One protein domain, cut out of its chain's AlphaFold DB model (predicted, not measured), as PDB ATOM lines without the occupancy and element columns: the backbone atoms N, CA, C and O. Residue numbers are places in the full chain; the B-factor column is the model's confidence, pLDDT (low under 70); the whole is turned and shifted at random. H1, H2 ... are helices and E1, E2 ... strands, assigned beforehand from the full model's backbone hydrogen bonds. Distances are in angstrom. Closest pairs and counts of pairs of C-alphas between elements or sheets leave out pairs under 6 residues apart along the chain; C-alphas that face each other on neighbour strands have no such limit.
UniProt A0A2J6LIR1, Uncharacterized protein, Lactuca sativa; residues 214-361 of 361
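What this domain is: This is residues 214 to 361 of the 361 residues of an uncharacterized protein of Lactuca sativa (UniProt A0A2J6LIR1). A twisted sheet of six strands makes a wall, with H1 over E1 and E2 and H4 over E4 and E5 on the same face; the other face is bare. H3 sits between H1 and H4, farther out from the sheet, with H2 beside H3 and the short H5 on the way back to E5. The printed part has 148 residues with five named helices and six named strands, in the order E1 H1 E2 H2 E3 H3 E4 H4 H5 E5 E6, class mixed. The mixed sheet runs E1 E2 E3 E4 E5 E6, parallel but for antiparallel E5 and E6. The whole is compact, with a radius of gyration of the C-alphas of 14.6 A and spans of 40 by 37 by 34 A.

Where its parts are: Find C-alpha 214 at (151.731, 151.145, 153.154); from there E1 runs 22.1 A to residue 221. Next come H1, residues 227 to 239, 19.5 A, and E2, residues 243 to 250, 23.3 A. H2 is residues 261 to 267, E3 is 276 to 284, 23.4 A, and H3 is 295 to 302. E4 is residues 307 to 311, H4 is 321 to 331, 14.9 A, and H5 is 340 to 343. E5, residues 346 to 351, is 16.0 A long, and E6, residues 354 to 357, ends at C-alpha 357, (166.153, 170.813, 158.872).

How they stand to each other: Look across the sheet for N 217 and O 244, 2.9 A, between E1 and E2; N 280 and O 245, 2.8 A, between E2 and E3; N 309 and O 279, 2.7 A, between E3 and E4; N 348 and O 308, 2.8 A, between E4 and E5; and N 349 and O 356, 2.9 A, in the hairpin E5 and E6. Four strand-helix-strand units, parallel neighbour strands with helices between them, have right-handed crossovers: E1, H1, E2; E2, H2, E3; E3, H3, E4; and E4, H4 H5, E5. H1 is on the sheet at a height of 11.7 A, H4 at 9.7 A. H3, the hub, touches H1 at a steep tilt of 40 degrees, closest at C-alphas 234 and 302, 5.7 A. It touches H2 at a shallow tilt of 27 degrees, closest at C-alphas 261 and 298, 6.1 A. H5 only just touches H3 and H4, with 3 pairs of C-alphas within 8 A each; the closest are 300 and 340, 6.1 A, and 330 and 341, 5.5 A. H3 and H4 are apart. Every O i to N i+4 pair is within hydrogen-bond range in H2, H3 and H4; in H1 8 of 9 are, and H5 is too short for such a pair.

The domain as a whole: The farthest C-alphas are those of Arg 266 and His 352, 41.1 A apart. The printed part has no cut, ends at the chain's last residue, 361, and has no long link. The mean pLDDT of the printed part is 79.2; look for values under 70 at, among others, residues 251 to 257, 286 to 292, 312 to 320 and 332 to 339.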
ATOM      1  N   LEU A 214     151.576 149.737 153.490       97.00
ATOM      2  CA  LEU A 214     151.731 151.145 153.154       97.00
ATOM      3  C   LEU A 214     150.468 151.689 152.487       97.00
ATOM      4  O   LEU A 214     149.954 151.091 151.535       97.00
ATOM      5  N   VAL A 215     150.039 152.860 152.949       97.94
ATOM      6  CA  VAL A 215     149.021 153.695 152.305       97.94
ATOM      7  C   VAL A 215     149.660 155.012 151.878       97.94
ATOM      8  O   VAL A 215     150.329 155.661 152.680       97.94
ATOM      9  N   LYS A 216     149.451 155.418 150.627       98.25
ATOM     10  CA  LYS A 216     149.805 156.752 150.132       98.25
ATOM     11  C   LYS A 216     148.538 157.521 149.809       98.25
ATOM     12  O   LYS A 216     147.699 157.001 149.082       98.25
ATOM     13  N   LEU A 217     148.404 158.730 150.339       97.81
ATOM     14  CA  LEU A 217     147.284 159.619 150.034       97.81
ATOM     15  C   LEU A 217     147.831 160.907 149.420       97.81
ATOM     16  O   LEU A 217     148.623 161.599 150.054       97.81
ATOM     17  N   SER A 218     147.407 161.221 148.201       96.62
ATOM     18  CA  SER A 218     147.712 162.458 147.483       96.62
ATOM     19  C   SER A 218     146.421 163.243 147.256       96.62
ATOM     20  O   SER A 218     145.621 162.885 146.397       96.62
ATOM     21  N   LEU A 219     146.193 164.295 148.038       93.31
ATOM     22  CA  LEU A 219     144.942 165.053 148.024       93.31
ATOM     23  C   LEU A 219     145.142 166.430 147.388       93.31
ATOM     24  O   LEU A 219     146.048 167.164 147.783       93.31
ATOM     25  N   PHE A 220     144.285 166.766 146.425       89.38
ATOM     26  CA  PHE A 220     144.232 168.063 145.751       89.38
ATOM     27  C   PHE A 220     143.066 168.878 146.321       89.38
ATOM     28  O   PHE A 220     141.914 168.724 145.929       89.38
ATOM     29  N   LEU A 221     143.349 169.738 147.295       85.56
ATOM     30  CA  LEU A 221     142.329 170.474 148.040       85.56
ATOM     31  C   LEU A 221     141.864 171.709 147.261       85.56
ATOM     32  O   LEU A 221     142.237 172.839 147.571       85.56
ATOM     33  N   ASN A 222     141.037 171.474 146.245       78.19
ATOM     34  CA  ASN A 222     140.397 172.521 145.442       78.19
ATOM     35  C   ASN A 222     139.007 172.916 145.973       78.19
ATOM     36  O   ASN A 222     138.430 173.919 145.547       78.19
ATOM     37  N   LEU A 223     138.474 172.131 146.912       77.81
ATOM     38  CA  LEU A 223     137.142 172.273 147.495       77.81
ATOM     39  C   LEU A 223     137.225 172.603 148.995       77.81
ATOM     40  O   LEU A 223     138.228 172.286 149.640       77.81
ATOM     41  N   PRO A 224     136.169 173.205 149.577       79.56
ATOM     42  CA  PRO A 224     136.047 173.347 151.023       79.56
ATOM     43  C   PRO A 224     136.157 172.009 151.749       79.56
ATOM     44  O   PRO A 224     135.490 171.045 151.379       79.56
ATOM     45  N   VAL A 225     136.974 171.982 152.806       86.00
ATOM     46  CA  VAL A 225     137.050 170.859 153.745       86.00
ATOM     47  C   VAL A 225     136.410 171.239 155.075       86.00
ATOM     48  O   VAL A 225     136.476 172.394 155.505       86.00
ATOM     49  N   ASP A 226     135.803 170.257 155.726       89.50
ATOM     50  CA  ASP A 226     135.099 170.381 156.997       89.50
ATOM     51  C   ASP A 226     135.603 169.339 158.010       89.50
ATOM     52  O   ASP A 226     136.595 168.644 157.784       89.50
ATOM     53  N   VAL A 227     134.923 169.230 159.152       92.12
ATOM     54  CA  VAL A 227     135.254 168.251 160.199       92.12
ATOM     55  C   VAL A 227     135.188 166.809 159.674       92.12
ATOM     56  O   VAL A 227     136.037 165.991 160.031       92.12
ATOM     57  N   ASP A 228     134.235 166.491 158.794       91.38
ATOM     58  CA  ASP A 228     134.045 165.137 158.267       91.38
ATOM     59  C   ASP A 228     135.222 164.703 157.388       91.38
ATOM     60  O   ASP A 228     135.641 163.544 157.447       91.38
ATOM     61  N   PHE A 229     135.809 165.631 156.628       91.75
ATOM     62  CA  PHE A 229     137.041 165.381 155.881       91.75
ATOM     63  C   PHE A 229     138.182 164.897 156.795       91.75
ATOM     64  O   PHE A 229     138.813 163.873 156.510       91.75
ATOM     65  N   PHE A 230     138.430 165.583 157.917       93.31
ATOM     66  CA  PHE A 230     139.497 165.201 158.851       93.31
ATOM     67  C   PHE A 230     139.205 163.875 159.556       93.31
ATOM     68  O   PHE A 230     140.120 163.076 159.756       93.31
ATOM     69  N   LEU A 231     137.944 163.599 159.891       94.19
ATOM     70  CA  LEU A 231     137.552 162.316 160.477       94.19
ATOM     71  C   LEU A 231     137.785 161.158 159.497       94.19
ATOM     72  O   LEU A 231     138.424 160.174 159.870       94.19
ATOM     73  N   LYS A 232     137.393 161.305 158.225       93.81
ATOM     74  CA  LYS A 232     137.689 160.310 157.177       93.81
ATOM     75  C   LYS A 232     139.186 160.120 156.975       93.81
ATOM     76  O   LYS A 232     139.664 158.996 156.835       93.81
ATOM     77  N   MET A 233     139.951 161.211 156.993       95.12
ATOM     78  CA  MET A 233     141.405 161.136 156.900       95.12
ATOM     79  C   MET A 233     141.996 160.385 158.088       95.12
ATOM     80  O   MET A 233     142.837 159.504 157.905       95.12
ATOM     81  N   ARG A 234     141.509 160.655 159.302       95.38
ATOM     82  CA  ARG A 234     141.924 159.927 160.498       95.38
ATOM     83  C   ARG A 234     141.612 158.439 160.385       95.38
ATOM     84  O   ARG A 234     142.472 157.634 160.744       95.38
ATOM     85  N   GLU A 235     140.431 158.073 159.902       94.69
ATOM     86  CA  GLU A 235     140.033 156.682 159.666       94.69
ATOM     87  C   GLU A 235     140.943 156.010 158.633       94.69
ATOM     88  O   GLU A 235     141.490 154.942 158.909       94.69
ATOM     89  N   ALA A 236     141.214 156.661 157.502       95.38
ATOM     90  CA  ALA A 236     142.122 156.150 156.477       95.38
ATOM     91  C   ALA A 236     143.535 155.875 157.021       95.38
ATOM     92  O   ALA A 236     144.155 154.865 156.683       95.38
ATOM     93  N   LEU A 237     144.031 156.725 157.922       95.69
ATOM     94  CA  LEU A 237     145.324 156.527 158.577       95.69
ATOM     95  C   LEU A 237     145.348 155.308 159.514       95.69
ATOM     96  O   LEU A 237     146.429 154.843 159.857       95.69
ATOM     97  N   THR A 238     144.205 154.748 159.922       94.38
ATOM     98  CA  THR A 238     144.179 153.487 160.694       94.38
ATOM     99  C   THR A 238     144.454 152.249 159.842       94.38
ATOM    100  O   THR A 238     144.808 151.203 160.384       94.38
ATOM    101  N   LEU A 239     144.328 152.360 158.515       94.56
ATOM    102  CA  LEU A 239     144.351 151.215 157.606       94.56
ATOM    103  C   LEU A 239     145.736 150.583 157.445       94.56
ATOM    104  O   LEU A 239     145.841 149.450 156.977       94.56
ATOM    105  N   SER A 240     146.810 151.298 157.790       95.00
ATOM    106  CA  SER A 240     148.172 150.820 157.575       95.00
ATOM    107  C   SER A 240     149.125 151.181 158.704       95.00
ATOM    108  O   SER A 240     148.914 152.124 159.454       95.00
ATOM    109  N   ARG A 241     150.231 150.440 158.806       90.94
ATOM    110  CA  ARG A 241     151.329 150.752 159.733       90.94
ATOM    111  C   ARG A 241     152.218 151.892 159.258       90.94
ATOM    112  O   ARG A 241     152.943 152.443 160.076       90.94
ATOM    113  N   ASN A 242     152.192 152.205 157.965       95.31
ATOM    114  CA  ASN A 242     152.943 153.310 157.390       95.31
ATOM    115  C   ASN A 242     152.039 154.087 156.445       95.31
ATOM    116  O   ASN A 242     151.400 153.498 155.570       95.31
ATOM    117  N   CYS A 243     152.021 155.401 156.612       96.94
ATOM    118  CA  CYS A 243     151.280 156.299 155.745       96.94
ATOM    119  C   CYS A 243     152.201 157.387 155.196       96.94
ATOM    120  O   CYS A 243     152.929 158.018 155.964       96.94
ATOM    121  N   ASP A 244     152.116 157.626 153.890       97.19
ATOM    122  CA  ASP A 244     152.703 158.798 153.244       97.19
ATOM    123  C   ASP A 244     151.567 159.724 152.816       97.19
ATOM    124  O   ASP A 244     150.583 159.282 152.214       97.19
ATOM    125  N   LEU A 245     151.706 161.009 153.111       96.69
ATOM    126  CA  LEU A 245     150.712 162.023 152.795       96.69
ATOM    127  C   LEU A 245     151.311 163.060 151.858       96.69
ATOM    128  O   LEU A 245     152.417 163.546 152.085       96.69
ATOM    129  N   ARG A 246     150.555 163.439 150.835       95.00
ATOM    130  CA  ARG A 246     150.842 164.575 149.970       95.00
ATOM    131  C   ARG A 246     149.595 165.437 149.867       95.00
ATOM    132  O   ARG A 246     148.561 164.966 149.410       95.00
ATOM    133  N   ILE A 247     149.692 166.686 150.290       91.06
ATOM    134  CA  ILE A 247     148.608 167.663 150.213       91.06
ATOM    135  C   ILE A 247     149.018 168.745 149.222       91.06
ATOM    136  O   ILE A 247     150.111 169.303 149.327       91.06
ATOM    137  N   ILE A 248     148.150 169.005 148.250       87.31
ATOM    138  CA  ILE A 248     148.343 169.993 147.194       87.31
ATOM    139  C   ILE A 248     147.168 170.962 147.247       87.31
ATOM    140  O   ILE A 248     146.022 170.528 147.321       87.31
ATOM    141  N   THR A 249     147.438 172.261 147.214       81.38
ATOM    142  CA  THR A 249     146.406 173.310 147.271       81.38
ATOM    143  C   THR A 249     146.597 174.309 146.128       81.38
ATOM    144  O   THR A 249     147.736 174.723 145.897       81.38
ATOM    145  N   GLU A 250     145.520 174.753 145.473       75.94
ATOM    146  CA  GLU A 250     145.553 175.794 144.426       75.94
ATOM    147  C   GLU A 250     144.800 177.066 144.853       75.94
ATOM    148  O   GLU A 250     143.753 176.997 145.487       75.94
ATOM    149  N   ASN A 251     145.295 178.241 144.458       62.75
ATOM    150  CA  ASN A 251     144.764 179.564 144.834       62.75
ATOM    151  C   ASN A 251     143.268 179.798 144.528       62.75
ATOM    152  O   ASN A 251     142.588 180.545 145.227       62.75
ATOM    153  N   ASN A 252     142.724 179.144 143.495       55.66
ATOM    154  CA  ASN A 252     141.332 179.327 143.062       55.66
ATOM    155  C   ASN A 252     140.293 178.642 143.960       55.66
ATOM    156  O   ASN A 252     139.087 178.769 143.711       55.66
ATOM    157  N   SER A 253     140.720 177.917 144.993       55.78
ATOM    158  CA  SER A 253     139.814 177.327 145.966       55.78
ATOM    159  C   SER A 253     139.067 178.447 146.708       55.78
ATOM    160  O   SER A 253     139.609 179.120 147.587       55.78
ATOM    161  N   LYS A 254     137.805 178.683 146.324       54.97
ATOM    162  CA  LYS A 254     136.886 179.607 147.003       54.97
ATOM    163  C   LYS A 254     136.634 179.086 148.411       54.97
ATOM    164  O   LYS A 254     135.823 178.182 148.596       54.97
ATOM    165  N   LEU A 255     137.329 179.632 149.397       56.66
ATOM    166  CA  LEU A 255     137.320 179.071 150.739       56.66
ATOM    167  C   LEU A 255     137.125 180.138 151.801       56.66
ATOM    168  O   LEU A 255     137.870 181.113 151.873       56.66
ATOM    169  N   PRO A 256     136.209 179.855 152.726       53.16
ATOM    170  CA  PRO A 256     136.527 179.926 154.134       53.16
ATOM    171  C   PRO A 256     136.568 178.506 154.714       53.16
ATOM    172  O   PRO A 256     135.550 177.819 154.761       53.16
ATOM    173  N   PHE A 257     137.728 178.079 155.217       63.78
ATOM    174  CA  PHE A 257     137.807 176.928 156.119       63.78
ATOM    175  C   PHE A 257     137.334 177.358 157.505       63.78
ATOM    176  O   PHE A 257     138.139 177.645 158.386       63.78
ATOM    177  N   ASN A 258     136.025 177.458 157.708       73.06
ATOM    178  CA  ASN A 258     135.493 177.586 159.059       73.06
ATOM    179  C   ASN A 258     135.402 176.186 159.680       73.06
ATOM    180  O   ASN A 258     134.322 175.607 159.772       73.06
ATOM    181  N   ILE A 259     136.560 175.608 160.004       86.56
ATOM    182  CA  ILE A 259     136.633 174.298 160.651       86.56
ATOM    183  C   ILE A 259     136.388 174.512 162.141       86.56
ATOM    184  O   ILE A 259     137.167 175.189 162.814       86.56
ATOM    185  N   ASP A 260     135.313 173.923 162.658       90.50
ATOM    186  CA  ASP A 260     135.043 173.890 164.091       90.50
ATOM    187  C   ASP A 260     135.975 172.865 164.759       90.50
ATOM    188  O   ASP A 260     135.709 171.662 164.785       90.50
ATOM    189  N   ILE A 261     137.110 173.351 165.268       88.81
ATOM    190  CA  ILE A 261     138.117 172.526 165.951       88.81
ATOM    191  C   ILE A 261     137.525 171.850 167.198       88.81
ATOM    192  O   ILE A 261     137.896 170.723 167.523       88.81
ATOM    193  N   GLU A 262     136.592 172.501 167.894       90.38
ATOM    194  CA  GLU A 262     135.981 171.943 169.101       90.38
ATOM    195  C   GLU A 262     134.979 170.831 168.764       90.38
ATOM    196  O   GLU A 262     134.878 169.844 169.498       90.38
ATOM    197  N   ASP A 263     134.265 170.936 167.639       93.88
ATOM    198  CA  ASP A 263     133.494 169.810 167.097       93.88
ATOM    199  C   ASP A 263     134.410 168.651 166.681       93.88
ATOM    200  O   ASP A 263     134.171 167.508 167.079       93.88
ATOM    201  N   LEU A 264     135.511 168.937 165.977       93.31
ATOM    202  CA  LEU A 264     136.491 167.919 165.593       93.31
ATOM    203  C   LEU A 264     137.027 167.167 166.817       93.31
ATOM    204  O   LEU A 264     136.951 165.942 166.859       93.31
ATOM    205  N   ARG A 265     137.499 167.877 167.847       91.75
ATOM    206  CA  ARG A 265     138.007 167.273 169.092       91.75
ATOM    207  C   ARG A 265     136.975 166.404 169.795       91.75
ATOM    208  O   ARG A 265     137.310 165.338 170.298       91.75
ATOM    209  N   ARG A 266     135.714 166.839 169.816       93.81
ATOM    210  CA  ARG A 266     134.610 166.083 170.425       93.81
ATOM    211  C   ARG A 266     134.305 164.792 169.667       93.81
ATOM    212  O   ARG A 266     133.893 163.811 170.282       93.81
ATOM    213  N   ARG A 267     134.468 164.808 168.343       95.06
ATOM    214  CA  ARG A 267     134.167 163.680 167.447       95.06
ATOM    215  C   ARG A 267     135.365 162.761 167.209       95.06
ATOM    216  O   ARG A 267     135.172 161.628 166.776       95.06
ATOM    217  N   LEU A 268     136.584 163.208 167.501       90.94
ATOM    218  CA  LEU A 268     137.785 162.386 167.417       90.94
ATOM    219  C   LEU A 268     137.770 161.299 168.495       90.94
ATOM    220  O   LEU A 268     137.976 161.545 169.678       90.94
ATOM    221  N   LEU A 269     137.555 160.061 168.057       84.44
ATOM    222  CA  LEU A 269     137.510 158.894 168.941       84.44
ATOM    223  C   LEU A 269     138.892 158.287 169.215       84.44
ATOM    224  O   LEU A 269     139.041 157.444 170.098       84.44
ATOM    225  N   PHE A 270     139.901 158.681 168.437       82.31
ATOM    226  CA  PHE A 270     141.226 158.074 168.450       82.31
ATOM    227  C   PHE A 270     142.304 159.123 168.698       82.31
ATOM    228  O   PHE A 270     142.164 160.255 168.233       82.31
ATOM    229  N   PRO A 271     143.426 158.744 169.335       88.12
ATOM    230  CA  PRO A 271     144.580 159.625 169.410       88.12
ATOM    231  C   PRO A 271     145.099 159.959 167.999       88.12
ATOM    232  O   PRO A 271     144.848 159.186 167.057       88.12
ATOM    233  N   PRO A 272     145.869 161.049 167.848       90.75
ATOM    234  CA  PRO A 272     146.484 161.412 166.580       90.75
ATOM    235  C   PRO A 272     147.297 160.250 165.993       90.75
ATOM    236  O   PRO A 272     147.988 159.513 166.703       90.75
ATOM    237  N   ALA A 273     147.209 160.068 164.680       93.88
ATOM    238  CA  ALA A 273     147.956 159.052 163.953       93.88
ATOM    239  C   ALA A 273     149.473 159.327 164.015       93.88
ATOM    240  O   ALA A 273     149.927 160.405 163.646       93.88
ATOM    241  N   THR A 274     150.268 158.351 164.461       92.06
ATOM    242  CA  THR A 274     151.744 158.458 164.601       92.06
ATOM    243  C   THR A 274     152.515 157.596 163.595       92.06
ATOM    244  O   THR A 274     153.742 157.541 163.599       92.06
ATOM    245  N   ASN A 275     151.782 156.911 162.723       93.81
ATOM    246  CA  ASN A 275     152.261 156.059 161.638       93.81
ATOM    247  C   ASN A 275     152.496 156.820 160.319       93.81
ATOM    248  O   ASN A 275     152.860 156.209 159.313       93.81
ATOM    249  N   VAL A 276     152.286 158.140 160.309       94.81
ATOM    250  CA  VAL A 276     152.583 158.995 159.156       94.81
ATOM    251  C   VAL A 276     154.093 159.213 159.080       94.81
ATOM    252  O   VAL A 276     154.682 159.882 159.930       94.81
ATOM    253  N   GLN A 277     154.734 158.625 158.072       92.81
ATOM    254  CA  GLN A 277     156.184 158.701 157.898       92.81
ATOM    255  C   GLN A 277     156.587 160.036 157.290       92.81
ATOM    256  O   GLN A 277     157.447 160.732 157.832       92.81
ATOM    257  N   GLU A 278     155.925 160.410 156.200       92.50
ATOM    258  CA  GLU A 278     156.217 161.625 155.454       92.50
ATOM    259  C   GLU A 278     154.924 162.389 155.171       92.50
ATOM    260  O   GLU A 278     153.936 161.820 154.705       92.50
ATOM    261  N   LEU A 279     154.946 163.689 155.454       92.75
ATOM    262  CA  LEU A 279     153.969 164.661 154.989       92.75
ATOM    263  C   LEU A 279     154.654 165.583 153.992       92.75
ATOM    264  O   LEU A 279     155.542 166.346 154.356       92.75
ATOM    265  N   GLU A 280     154.206 165.560 152.751       91.25
ATOM    266  CA  GLU A 280     154.555 166.541 151.743       91.25
ATOM    267  C   GLU A 280     153.414 167.544 151.586       91.25
ATOM    268  O   GLU A 280     152.266 167.162 151.379       91.25
ATOM    269  N   PHE A 281     153.732 168.830 151.667       86.88
ATOM    270  CA  PHE A 281     152.774 169.901 151.429       86.88
ATOM    271  C   PHE A 281     153.284 170.807 150.311       86.88
ATOM    272  O   PHE A 281     154.430 171.275 150.347       86.88
ATOM    273  N   GLU A 282     152.432 171.038 149.320       84.38
ATOM    274  CA  GLU A 282     152.715 171.820 148.124       84.38
ATOM    275  C   GLU A 282     151.585 172.827 147.888       84.38
ATOM    276  O   GLU A 282     150.407 172.480 147.919       84.38
ATOM    277  N   THR A 283     151.953 174.082 147.640       78.06
ATOM    278  CA  THR A 283     151.011 175.134 147.245       78.06
ATOM    279  C   THR A 283     151.289 175.566 145.817       78.06
ATOM    280  O   THR A 283     152.446 175.623 145.394       78.06
ATOM    281  N   VAL A 284     150.230 175.865 145.074       77.31
ATOM    282  CA  VAL A 284     150.289 176.388 143.712       77.31
ATOM    283  C   VAL A 284     149.553 177.725 143.688       77.31
ATOM    284  O   VAL A 284     148.375 177.794 144.037       77.31
ATOM    285  N   GLU A 285     150.262 178.775 143.276       72.75
ATOM    286  CA  GLU A 285     149.778 180.161 143.198       72.75
ATOM    287  C   GLU A 285     149.408 180.783 144.562       72.75
ATOM    288  O   GLU A 285     148.461 181.542 144.681       72.75
ATOM    289  N   ASP A 286     150.167 180.494 145.614       68.00
ATOM    290  CA  ASP A 286     149.833 180.851 147.003       68.00
ATOM    291  C   ASP A 286     149.724 182.374 147.278       68.00
ATOM    292  O   ASP A 286     150.730 183.080 147.385       68.00
ATOM    293  N   GLU A 287     148.500 182.882 147.482       65.88
ATOM    294  CA  GLU A 287     148.225 184.262 147.930       65.88
ATOM    295  C   GLU A 287     148.189 184.437 149.463       65.88
ATOM    296  O   GLU A 287     147.719 185.454 149.969       65.88
ATOM    297  N   CYS A 288     148.714 183.480 150.240       65.00
ATOM    298  CA  CYS A 288     148.763 183.536 151.711       65.00
ATOM    299  C   CYS A 288     147.385 183.472 152.408       65.00
ATOM    300  O   CYS A 288     147.257 183.864 153.569       65.00
ATOM    301  N   LEU A 289     146.347 182.925 151.765       63.97
ATOM    302  CA  LEU A 289     145.020 182.755 152.389       63.97
ATOM    303  C   LEU A 289     145.024 181.772 153.579       63.97
ATOM    304  O   LEU A 289     144.111 181.777 154.405       63.97
ATOM    305  N   TRP A 290     146.070 180.955 153.703       69.12
ATOM    306  CA  TRP A 290     146.179 179.900 154.708       69.12
ATOM    307  C   TRP A 290     146.754 180.362 156.060       69.12
ATOM    308  O   TRP A 290     146.654 179.603 157.021       69.12
ATOM    309  N   GLU A 291     147.288 181.591 156.192       65.44
ATOM    310  CA  GLU A 291     148.021 182.009 157.415       65.44
ATOM    311  C   GLU A 291     147.208 181.995 158.702       65.44
ATOM    312  O   GLU A 291     147.774 181.944 159.796       65.44
ATOM    313  N   ARG A 292     145.890 182.098 158.558       69.50
ATOM    314  CA  ARG A 292     144.925 182.142 159.658       69.50
ATOM    315  C   ARG A 292     143.905 181.014 159.566       69.50
ATOM    316  O   ARG A 292     142.880 181.067 160.236       69.50
ATOM    317  N   SER A 293     144.150 180.041 158.691       76.62
ATOM    318  CA  SER A 293     143.243 178.920 158.507       76.62
ATOM    319  C   SER A 293     143.370 177.945 159.683       76.62
ATOM    320  O   SER A 293     144.491 177.531 159.985       76.62
ATOM    321  N   PRO A 294     142.253 177.492 160.284       84.38
ATOM    322  CA  PRO A 294     142.262 176.413 161.275       84.38
ATOM    323  C   PRO A 294     142.637 175.050 160.668       84.38
ATOM    324  O   PRO A 294     142.700 174.054 161.380       84.38
ATOM    325  N   PHE A 295     142.890 174.979 159.354       85.75
ATOM    326  CA  PHE A 295     143.240 173.748 158.651       85.75
ATOM    327  C   PHE A 295     144.428 173.019 159.276       85.75
ATOM    328  O   PHE A 295     144.339 171.818 159.503       85.75
ATOM    329  N   PHE A 296     145.535 173.714 159.549       84.56
ATOM    330  CA  PHE A 296     146.725 173.051 160.086       84.56
ATOM    331  C   PHE A 296     146.519 172.593 161.526       84.56
ATOM    332  O   PHE A 296     146.972 171.507 161.875       84.56
ATOM    333  N   ASP A 297     145.777 173.360 162.328       85.38
ATOM    334  CA  ASP A 297     145.400 172.940 163.676       85.38
ATOM    335  C   ASP A 297     144.561 171.656 163.624       85.38
ATOM    336  O   ASP A 297     144.902 170.675 164.278       85.38
ATOM    337  N   ALA A 298     143.535 171.613 162.769       89.81
ATOM    338  CA  ALA A 298     142.711 170.424 162.553       89.81
ATOM    339  C   ALA A 298     143.515 169.235 161.993       89.81
ATOM    340  O   ALA A 298     143.338 168.094 162.422       89.81
ATOM    341  N   PHE A 299     144.435 169.489 161.061       90.62
ATOM    342  CA  PHE A 299     145.279 168.467 160.448       90.62
ATOM    343  C   PHE A 299     146.218 167.813 161.466       90.62
ATOM    344  O   PHE A 299     146.344 166.585 161.514       90.62
ATOM    345  N   PHE A 300     146.884 168.619 162.292       89.75
ATOM    346  CA  PHE A 300     147.795 168.099 163.302       89.75
ATOM    347  C   PHE A 300     147.068 167.548 164.534       89.75
ATOM    348  O   PHE A 300     147.633 166.712 165.231       89.75
ATOM    349  N   GLU A 301     145.801 167.908 164.755       91.31
ATOM    350  CA  GLU A 301     144.936 167.240 165.738       91.31
ATOM    351  C   GLU A 301     144.661 165.774 165.347       91.31
ATOM    352  O   GLU A 301     144.516 164.912 166.212       91.31
ATOM    353  N   ILE A 302     144.634 165.441 164.048       94.00
ATOM    354  CA  ILE A 302     144.388 164.060 163.600       94.00
ATOM    355  C   ILE A 302     145.658 163.242 163.355       94.00
ATOM    356  O   ILE A 302     145.591 162.007 163.354       94.00
ATOM    357  N   CYS A 303     146.818 163.869 163.134       93.12
ATOM    358  CA  CYS A 303     148.058 163.142 162.859       93.12
ATOM    359  C   CYS A 303     149.341 163.907 163.205       93.12
ATOM    360  O   CYS A 303     149.432 165.122 163.081       93.12
ATOM    361  N   HIS A 304     150.378 163.159 163.583       91.12
ATOM    362  CA  HIS A 304     151.705 163.659 163.932       91.12
ATOM    363  C   HIS A 304     152.758 163.029 163.003       91.12
ATOM    364  O   HIS A 304     153.305 161.970 163.328       91.12
ATOM    365  N   PRO A 305     153.035 163.637 161.835       90.44
ATOM    366  CA  PRO A 305     154.014 163.113 160.889       90.44
ATOM    367  C   PRO A 305     155.431 163.088 161.470       90.44
ATOM    368  O   PRO A 305     155.867 164.024 162.146       90.44
ATOM    369  N   ASN A 306     156.182 162.030 161.151       87.12
ATOM    370  CA  ASN A 306     157.590 161.920 161.531       87.12
ATOM    371  C   ASN A 306     158.447 162.953 160.800       87.12
ATOM    372  O   ASN A 306     159.314 163.565 161.425       87.12
ATOM    373  N   LEU A 307     158.202 163.129 159.499       86.75
ATOM    374  CA  LEU A 307     158.906 164.057 158.629       86.75
ATOM    375  C   LEU A 307     157.919 164.939 157.871       86.75
ATOM    376  O   LEU A 307     157.001 164.433 157.232       86.75
ATOM    377  N   VAL A 308     158.136 166.253 157.905       86.50
ATOM    378  CA  VAL A 308     157.366 167.205 157.097       86.50
ATOM    379  C   VAL A 308     158.256 167.856 156.051       86.50
ATOM    380  O   VAL A 308     159.297 168.415 156.392       86.50
ATOM    381  N   TYR A 309     157.815 167.808 154.798       83.88
ATOM    382  CA  TYR A 309     158.407 168.441 153.634       83.88
ATOM    383  C   TYR A 309     157.516 169.579 153.142       83.88
ATOM    384  O   TYR A 309     156.471 169.360 152.532       83.88
ATOM    385  N   ALA A 310     157.974 170.811 153.341       80.00
ATOM    386  CA  ALA A 310     157.367 171.978 152.713       80.00
ATOM    387  C   ALA A 310     158.014 172.213 151.337       80.00
ATOM    388  O   ALA A 310     159.203 172.565 151.260       80.00
ATOM    389  N   LYS A 311     157.266 171.982 150.249       75.56
ATOM    390  CA  LYS A 311     157.729 172.244 148.880       75.56
ATOM    391  C   LYS A 311     157.314 173.649 148.447       75.56
ATOM    392  O   LYS A 311     156.129 173.947 148.505       75.56
ATOM    393  N   PRO A 312     158.263 174.496 148.000       66.31
ATOM    394  CA  PRO A 312     157.942 175.837 147.548       66.31
ATOM    395  C   PRO A 312     157.078 175.797 146.291       66.31
ATOM    396  O   PRO A 312     157.240 174.899 145.462       66.31
ATOM    397  N   ASP A 313     156.234 176.816 146.156       69.00
ATOM    398  CA  ASP A 313     155.380 177.030 144.994       69.00
ATOM    399  C   ASP A 313     156.210 176.994 143.697       69.00
ATOM    400  O   ASP A 313     157.312 177.561 143.613       69.00
ATOM    401  N   MET A 314     155.704 176.271 142.693       64.50
ATOM    402  CA  MET A 314     156.360 176.146 141.391       64.50
ATOM    403  C   MET A 314     156.470 177.491 140.663       64.50
ATOM    404  O   MET A 314     157.478 177.731 139.984       64.50
ATOM    405  N   THR A 315     155.475 178.357 140.846       67.06
ATOM    406  CA  THR A 315     155.342 179.693 140.262       67.06
ATOM    407  C   THR A 315     156.046 180.739 141.130       67.06
ATOM    408  O   THR A 315     156.855 181.517 140.619       67.06
ATOM    409  N   TYR A 316     155.843 180.703 142.452       65.25
ATOM    410  CA  TYR A 316     156.394 181.684 143.402       65.25
ATOM    411  C   TYR A 316     157.392 181.061 144.389       65.25
ATOM    412  O   TYR A 316     157.134 180.907 145.583       65.25
ATOM    413  N   ARG A 317     158.599 180.750 143.899       62.47
ATOM    414  CA  ARG A 317     159.633 180.003 144.651       62.47
ATOM    415  C   ARG A 317     160.038 180.593 146.009       62.47
ATOM    416  O   ARG A 317     160.555 179.850 146.844       62.47
ATOM    417  N   ASP A 318     159.819 181.888 146.216       58.12
ATOM    418  CA  ASP A 318     160.227 182.616 147.424       58.12
ATOM    419  C   ASP A 318     159.060 182.879 148.401       58.12
ATOM    420  O   ASP A 318     159.269 183.428 149.486       58.12
ATOM    421  N   ASN A 319     157.836 182.465 148.047       60.06
ATOM    422  CA  ASN A 319     156.597 182.902 148.696       60.06
ATOM    423  C   ASN A 319     155.699 181.731 149.144       60.06
ATOM    424  O   ASN A 319     154.489 181.782 148.998       60.06
ATOM    425  N   ASN A 320     156.282 180.664 149.695       67.88
ATOM    426  CA  ASN A 320     155.492 179.539 150.200       67.88
ATOM    427  C   ASN A 320     155.032 179.792 151.641       67.88
ATOM    428  O   ASN A 320     155.853 179.839 152.566       67.88
ATOM    429  N   HIS A 321     153.724 179.955 151.824       71.56
ATOM    430  CA  HIS A 321     153.149 180.293 153.112       71.56
ATOM    431  C   HIS A 321     153.343 179.170 154.136       71.56
ATOM    432  O   HIS A 321     153.760 179.432 155.262       71.56
ATOM    433  N   PHE A 322     153.170 177.909 153.741       73.00
ATOM    434  CA  PHE A 322     153.415 176.779 154.638       73.00
ATOM    435  C   PHE A 322     154.856 176.746 155.166       73.00
ATOM    436  O   PHE A 322     155.086 176.492 156.346       73.00
ATOM    437  N   CYS A 323     155.845 177.102 154.339       73.25
ATOM    438  CA  CYS A 323     157.221 177.277 154.792       73.25
ATOM    439  C   CYS A 323     157.334 178.384 155.849       73.25
ATOM    440  O   CYS A 323     158.099 178.231 156.797       73.25
ATOM    441  N   ARG A 324     156.619 179.506 155.681       75.75
ATOM    442  CA  ARG A 324     156.606 180.613 156.653       75.75
ATOM    443  C   ARG A 324     155.911 180.220 157.947       75.75
ATOM    444  O   ARG A 324     156.484 180.473 158.999       75.75
ATOM    445  N   LEU A 325     154.749 179.573 157.869       75.88
ATOM    446  CA  LEU A 325     154.026 179.034 159.017       75.88
ATOM    447  C   LEU A 325     154.924 178.083 159.804       75.88
ATOM    448  O   LEU A 325     155.121 178.275 160.996       75.88
ATOM    449  N   MET A 326     155.550 177.120 159.126       77.75
ATOM    450  CA  MET A 326     156.468 176.189 159.775       77.75
ATOM    451  C   MET A 326     157.664 176.896 160.406       77.75
ATOM    452  O   MET A 326     158.066 176.536 161.502       77.75
ATOM    453  N   LEU A 327     158.239 177.919 159.773       74.44
ATOM    454  CA  LEU A 327     159.317 178.690 160.397       74.44
ATOM    455  C   LEU A 327     158.838 179.464 161.626       74.44
ATOM    456  O   LEU A 327     159.497 179.389 162.657       74.44
ATOM    457  N   ARG A 328     157.704 180.161 161.525       77.44
ATOM    458  CA  ARG A 328     157.120 180.955 162.608       77.44
ATOM    459  C   ARG A 328     156.771 180.069 163.802       77.44
ATOM    460  O   ARG A 328     157.297 180.255 164.890       77.44
ATOM    461  N   GLU A 329     155.951 179.047 163.585       75.44
ATOM    462  CA  GLU A 329     155.421 178.224 164.673       75.44
ATOM    463  C   GLU A 329     156.464 177.245 165.249       75.44
ATOM    464  O   GLU A 329     156.431 176.955 166.442       75.44
ATOM    465  N   VAL A 330     157.420 176.752 164.444       75.06
ATOM    466  CA  VAL A 330     158.432 175.777 164.911       75.06
ATOM    467  C   VAL A 330     159.702 176.445 165.450       75.06
ATOM    468  O   VAL A 330     160.298 175.913 166.385       75.06
ATOM    469  N   LEU A 331     160.154 177.577 164.886       70.81
ATOM    470  CA  LEU A 331     161.384 178.249 165.342       70.81
ATOM    471  C   LEU A 331     161.135 179.439 166.264       70.81
ATOM    472  O   LEU A 331     161.959 179.686 167.141       70.81
ATOM    473  N   GLU A 332     160.076 180.218 166.038       65.44
ATOM    474  CA  GLU A 332     159.928 181.514 166.713       65.44
ATOM    475  C   GLU A 332     159.252 181.382 168.088       65.44
ATOM    476  O   GLU A 332     159.226 182.358 168.835       65.44
ATOM    477  N   THR A 333     158.808 180.174 168.484       57.59
ATOM    478  CA  THR A 333     158.190 179.860 169.797       57.59
ATOM    479  C   THR A 333     157.276 180.987 170.276       57.59
ATOM    480  O   THR A 333     157.398 181.499 171.389       57.59
ATOM    481  N   THR A 334     156.369 181.430 169.408       53.22
ATOM    482  CA  THR A 334     155.353 182.401 169.794       53.22
ATOM    483  C   THR A 334     154.418 181.741 170.798       53.22
ATOM    484  O   THR A 334     153.625 180.866 170.460       53.22
ATOM    485  N   ALA A 335     154.536 182.147 172.061       49.50
ATOM    486  CA  ALA A 335     153.632 181.742 173.120       49.50
ATOM    487  C   ALA A 335     152.197 182.169 172.761       49.50
ATOM    488  O   ALA A 335     151.855 183.341 172.898       49.50
ATOM    489  N   GLY A 336     151.356 181.228 172.317       52.38
ATOM    490  CA  GLY A 336     149.917 181.335 172.574       52.38
ATOM    491  C   GLY A 336     148.903 181.033 171.470       52.38
ATOM    492  O   GLY A 336     147.731 181.256 171.750       52.38
ATOM    493  N   ALA A 337     149.254 180.537 170.276       58.84
ATOM    494  CA  ALA A 337     148.227 180.234 169.258       58.84
ATOM    495  C   ALA A 337     148.111 178.743 168.897       58.84
ATOM    496  O   ALA A 337     147.035 178.168 169.039       58.84
ATOM    497  N   ALA A 338     149.205 178.105 168.478       60.78
ATOM    498  CA  ALA A 338     149.195 176.723 168.003       60.78
ATOM    499  C   ALA A 338     149.854 175.764 169.011       60.78
ATOM    500  O   ALA A 338     150.991 175.976 169.427       60.78
ATOM    501  N   PHE A 339     149.161 174.683 169.387       67.75
ATOM    502  CA  PHE A 339     149.683 173.661 170.315       67.75
ATOM    503  C   PHE A 339     150.450 172.530 169.610       67.75
ATOM    504  O   PHE A 339     151.284 171.863 170.223       67.75
ATOM    505  N   TRP A 340     150.213 172.334 168.312       74.56
ATOM    506  CA  TRP A 340     150.818 171.260 167.524       74.56
ATOM    507  C   TRP A 340     152.325 171.364 167.228       74.56
ATOM    508  O   TRP A 340     152.917 170.306 166.991       74.56
ATOM    509  N   PRO A 341     153.006 172.534 167.246       72.00
ATOM    510  CA  PRO A 341     154.429 172.596 166.897       72.00
ATOM    511  C   PRO A 341     155.307 171.693 167.771       72.00
ATOM    512  O   PRO A 341     156.285 171.125 167.290       72.00
ATOM    513  N   HIS A 342     154.916 171.475 169.031       70.88
ATOM    514  CA  HIS A 342     155.605 170.577 169.961       70.88
ATOM    515  C   HIS A 342     155.527 169.090 169.573       70.88
ATOM    516  O   HIS A 342     156.320 168.285 170.061       70.88
ATOM    517  N   HIS A 343     154.584 168.702 168.712       70.12
ATOM    518  CA  HIS A 343     154.426 167.323 168.244       70.12
ATOM    519  C   HIS A 343     155.321 166.997 167.042       70.12
ATOM    520  O   HIS A 343     155.543 165.820 166.738       70.12
ATOM    521  N   LEU A 344     155.877 168.013 166.377       71.75
ATOM    522  CA  LEU A 344     156.705 167.834 165.192       71.75
ATOM    523  C   LEU A 344     158.145 167.476 165.566       71.75
ATOM    524  O   LEU A 344     158.884 168.271 166.141       71.75
ATOM    525  N   LYS A 345     158.571 166.263 165.195       66.00
ATOM    526  CA  LYS A 345     159.914 165.752 165.518       66.00
ATOM    527  C   LYS A 345     160.965 166.169 164.493       66.00
ATOM    528  O   LYS A 345     162.032 166.659 164.869       66.00
ATOM    529  N   ARG A 346     160.694 165.980 163.195       71.31
ATOM    530  CA  ARG A 346     161.604 166.341 162.093       71.31
ATOM    531  C   ARG A 346     160.876 167.179 161.055       71.31
ATOM    532  O   ARG A 346     160.064 166.677 160.288       71.31
ATOM    533  N   VAL A 347     161.206 168.462 160.996       71.25
ATOM    534  CA  VAL A 347     160.668 169.372 159.979       71.25
ATOM    535  C   VAL A 347     161.780 169.733 159.007       71.25
ATOM    536  O   VAL A 347     162.821 170.247 159.420       71.25
ATOM    537  N   GLN A 348     161.576 169.466 157.718       74.94
ATOM    538  CA  GLN A 348     162.484 169.861 156.649       74.94
ATOM    539  C   GLN A 348     161.790 170.811 155.676       74.94
ATOM    540  O   GLN A 348     160.738 170.534 155.107       74.94
ATOM    541  N   ILE A 349     162.433 171.944 155.427       69.69
ATOM    542  CA  ILE A 349     161.950 172.932 154.466       69.69
ATOM    543  C   ILE A 349     162.911 173.003 153.294       69.69
ATOM    544  O   ILE A 349     164.127 173.104 153.478       69.69
ATOM    545  N   LYS A 350     162.376 172.995 152.071       64.81
ATOM    546  CA  LYS A 350     163.182 173.222 150.874       64.81
ATOM    547  C   LYS A 350     163.240 174.713 150.564       64.81
ATOM    548  O   LYS A 350     162.267 175.294 150.103       64.81
ATOM    549  N   ARG A 351     164.412 175.328 150.738       61.25
ATOM    550  CA  ARG A 351     164.694 176.703 150.285       61.25
ATOM    551  C   ARG A 351     165.720 176.668 149.159       61.25
ATOM    552  O   ARG A 351     166.770 176.048 149.299       61.25
ATOM    553  N   HIS A 352     165.419 177.302 148.025       56.22
ATOM    554  CA  HIS A 352     166.327 177.411 146.869       56.22
ATOM    555  C   HIS A 352     167.022 176.084 146.480       56.22
ATOM    556  O   HIS A 352     168.235 176.027 146.286       56.22
ATOM    557  N   LYS A 353     166.246 174.994 146.374       59.69
ATOM    558  CA  LYS A 353     166.699 173.619 146.049       59.69
ATOM    559  C   LYS A 353     167.529 172.895 147.121       59.69
ATOM    560  O   LYS A 353     167.878 171.740 146.891       59.69
ATOM    561  N   LYS A 354     167.797 173.501 148.280       64.81
ATOM    562  CA  LYS A 354     168.453 172.842 149.420       64.81
ATOM    563  C   LYS A 354     167.436 172.559 150.523       64.81
ATOM    564  O   LYS A 354     166.600 173.404 150.830       64.81
ATOM    565  N   TRP A 355     167.513 171.370 151.111       70.12
ATOM    566  CA  TRP A 355     166.735 171.021 152.296       70.12
ATOM    567  C   TRP A 355     167.426 171.570 153.542       70.12
ATOM    568  O   TRP A 355     168.632 171.389 153.715       70.12
ATOM    569  N   LYS A 356     166.664 172.258 154.391       73.31
ATOM    570  CA  LYS A 356     167.091 172.725 155.708       73.31
ATOM    571  C   LYS A 356     166.216 172.053 156.759       73.31
ATOM    572  O   LYS A 356     164.998 172.221 156.732       73.31
ATOM    573  N   THR A 357     166.834 171.323 157.679       76.56
ATOM    574  CA  THR A 357     166.153 170.813 158.872       76.56
ATOM    575  C   THR A 357     165.927 171.967 159.847       76.56
ATOM    576  O   THR A 357     166.851 172.741 160.104       76.56
ATOM    577  N   LEU A 358     164.698 172.119 160.338       66.94
ATOM    578  CA  LEU A 358     164.330 173.149 161.311       66.94
ATOM    579  C   LEU A 358     164.392 172.661 162.755       66.94
ATOM    580  O   LEU A 358     164.676 173.454 163.643       66.94
ATOM    581  N   THR A 359     164.134 171.378 162.993       65.19
ATOM    582  CA  THR A 359     164.162 170.788 164.331       65.19
ATOM    583  C   THR A 359     165.432 169.961 164.521       65.19
ATOM    584  O   THR A 359     165.788 169.132 163.684       65.19
ATOM    585  N   ASN A 360     166.122 170.180 165.636       55.00
ATOM    586  CA  ASN A 360     167.244 169.349 166.065       55.00
ATOM    587  C   ASN A 360     166.674 168.256 166.975       55.00
ATOM    588  O   ASN A 360     166.654 168.442 168.189       55.00
ATOM    589  N   SER A 361     166.103 167.188 166.409       49.31
ATOM    590  CA  SER A 361     165.705 166.030 167.227       49.31
ATOM    591  C   SER A 361     166.915 165.249 167.713       49.31
ATOM    592  O   SER A 361     167.814 164.992 166.877       49.31
TER     593      SER A 361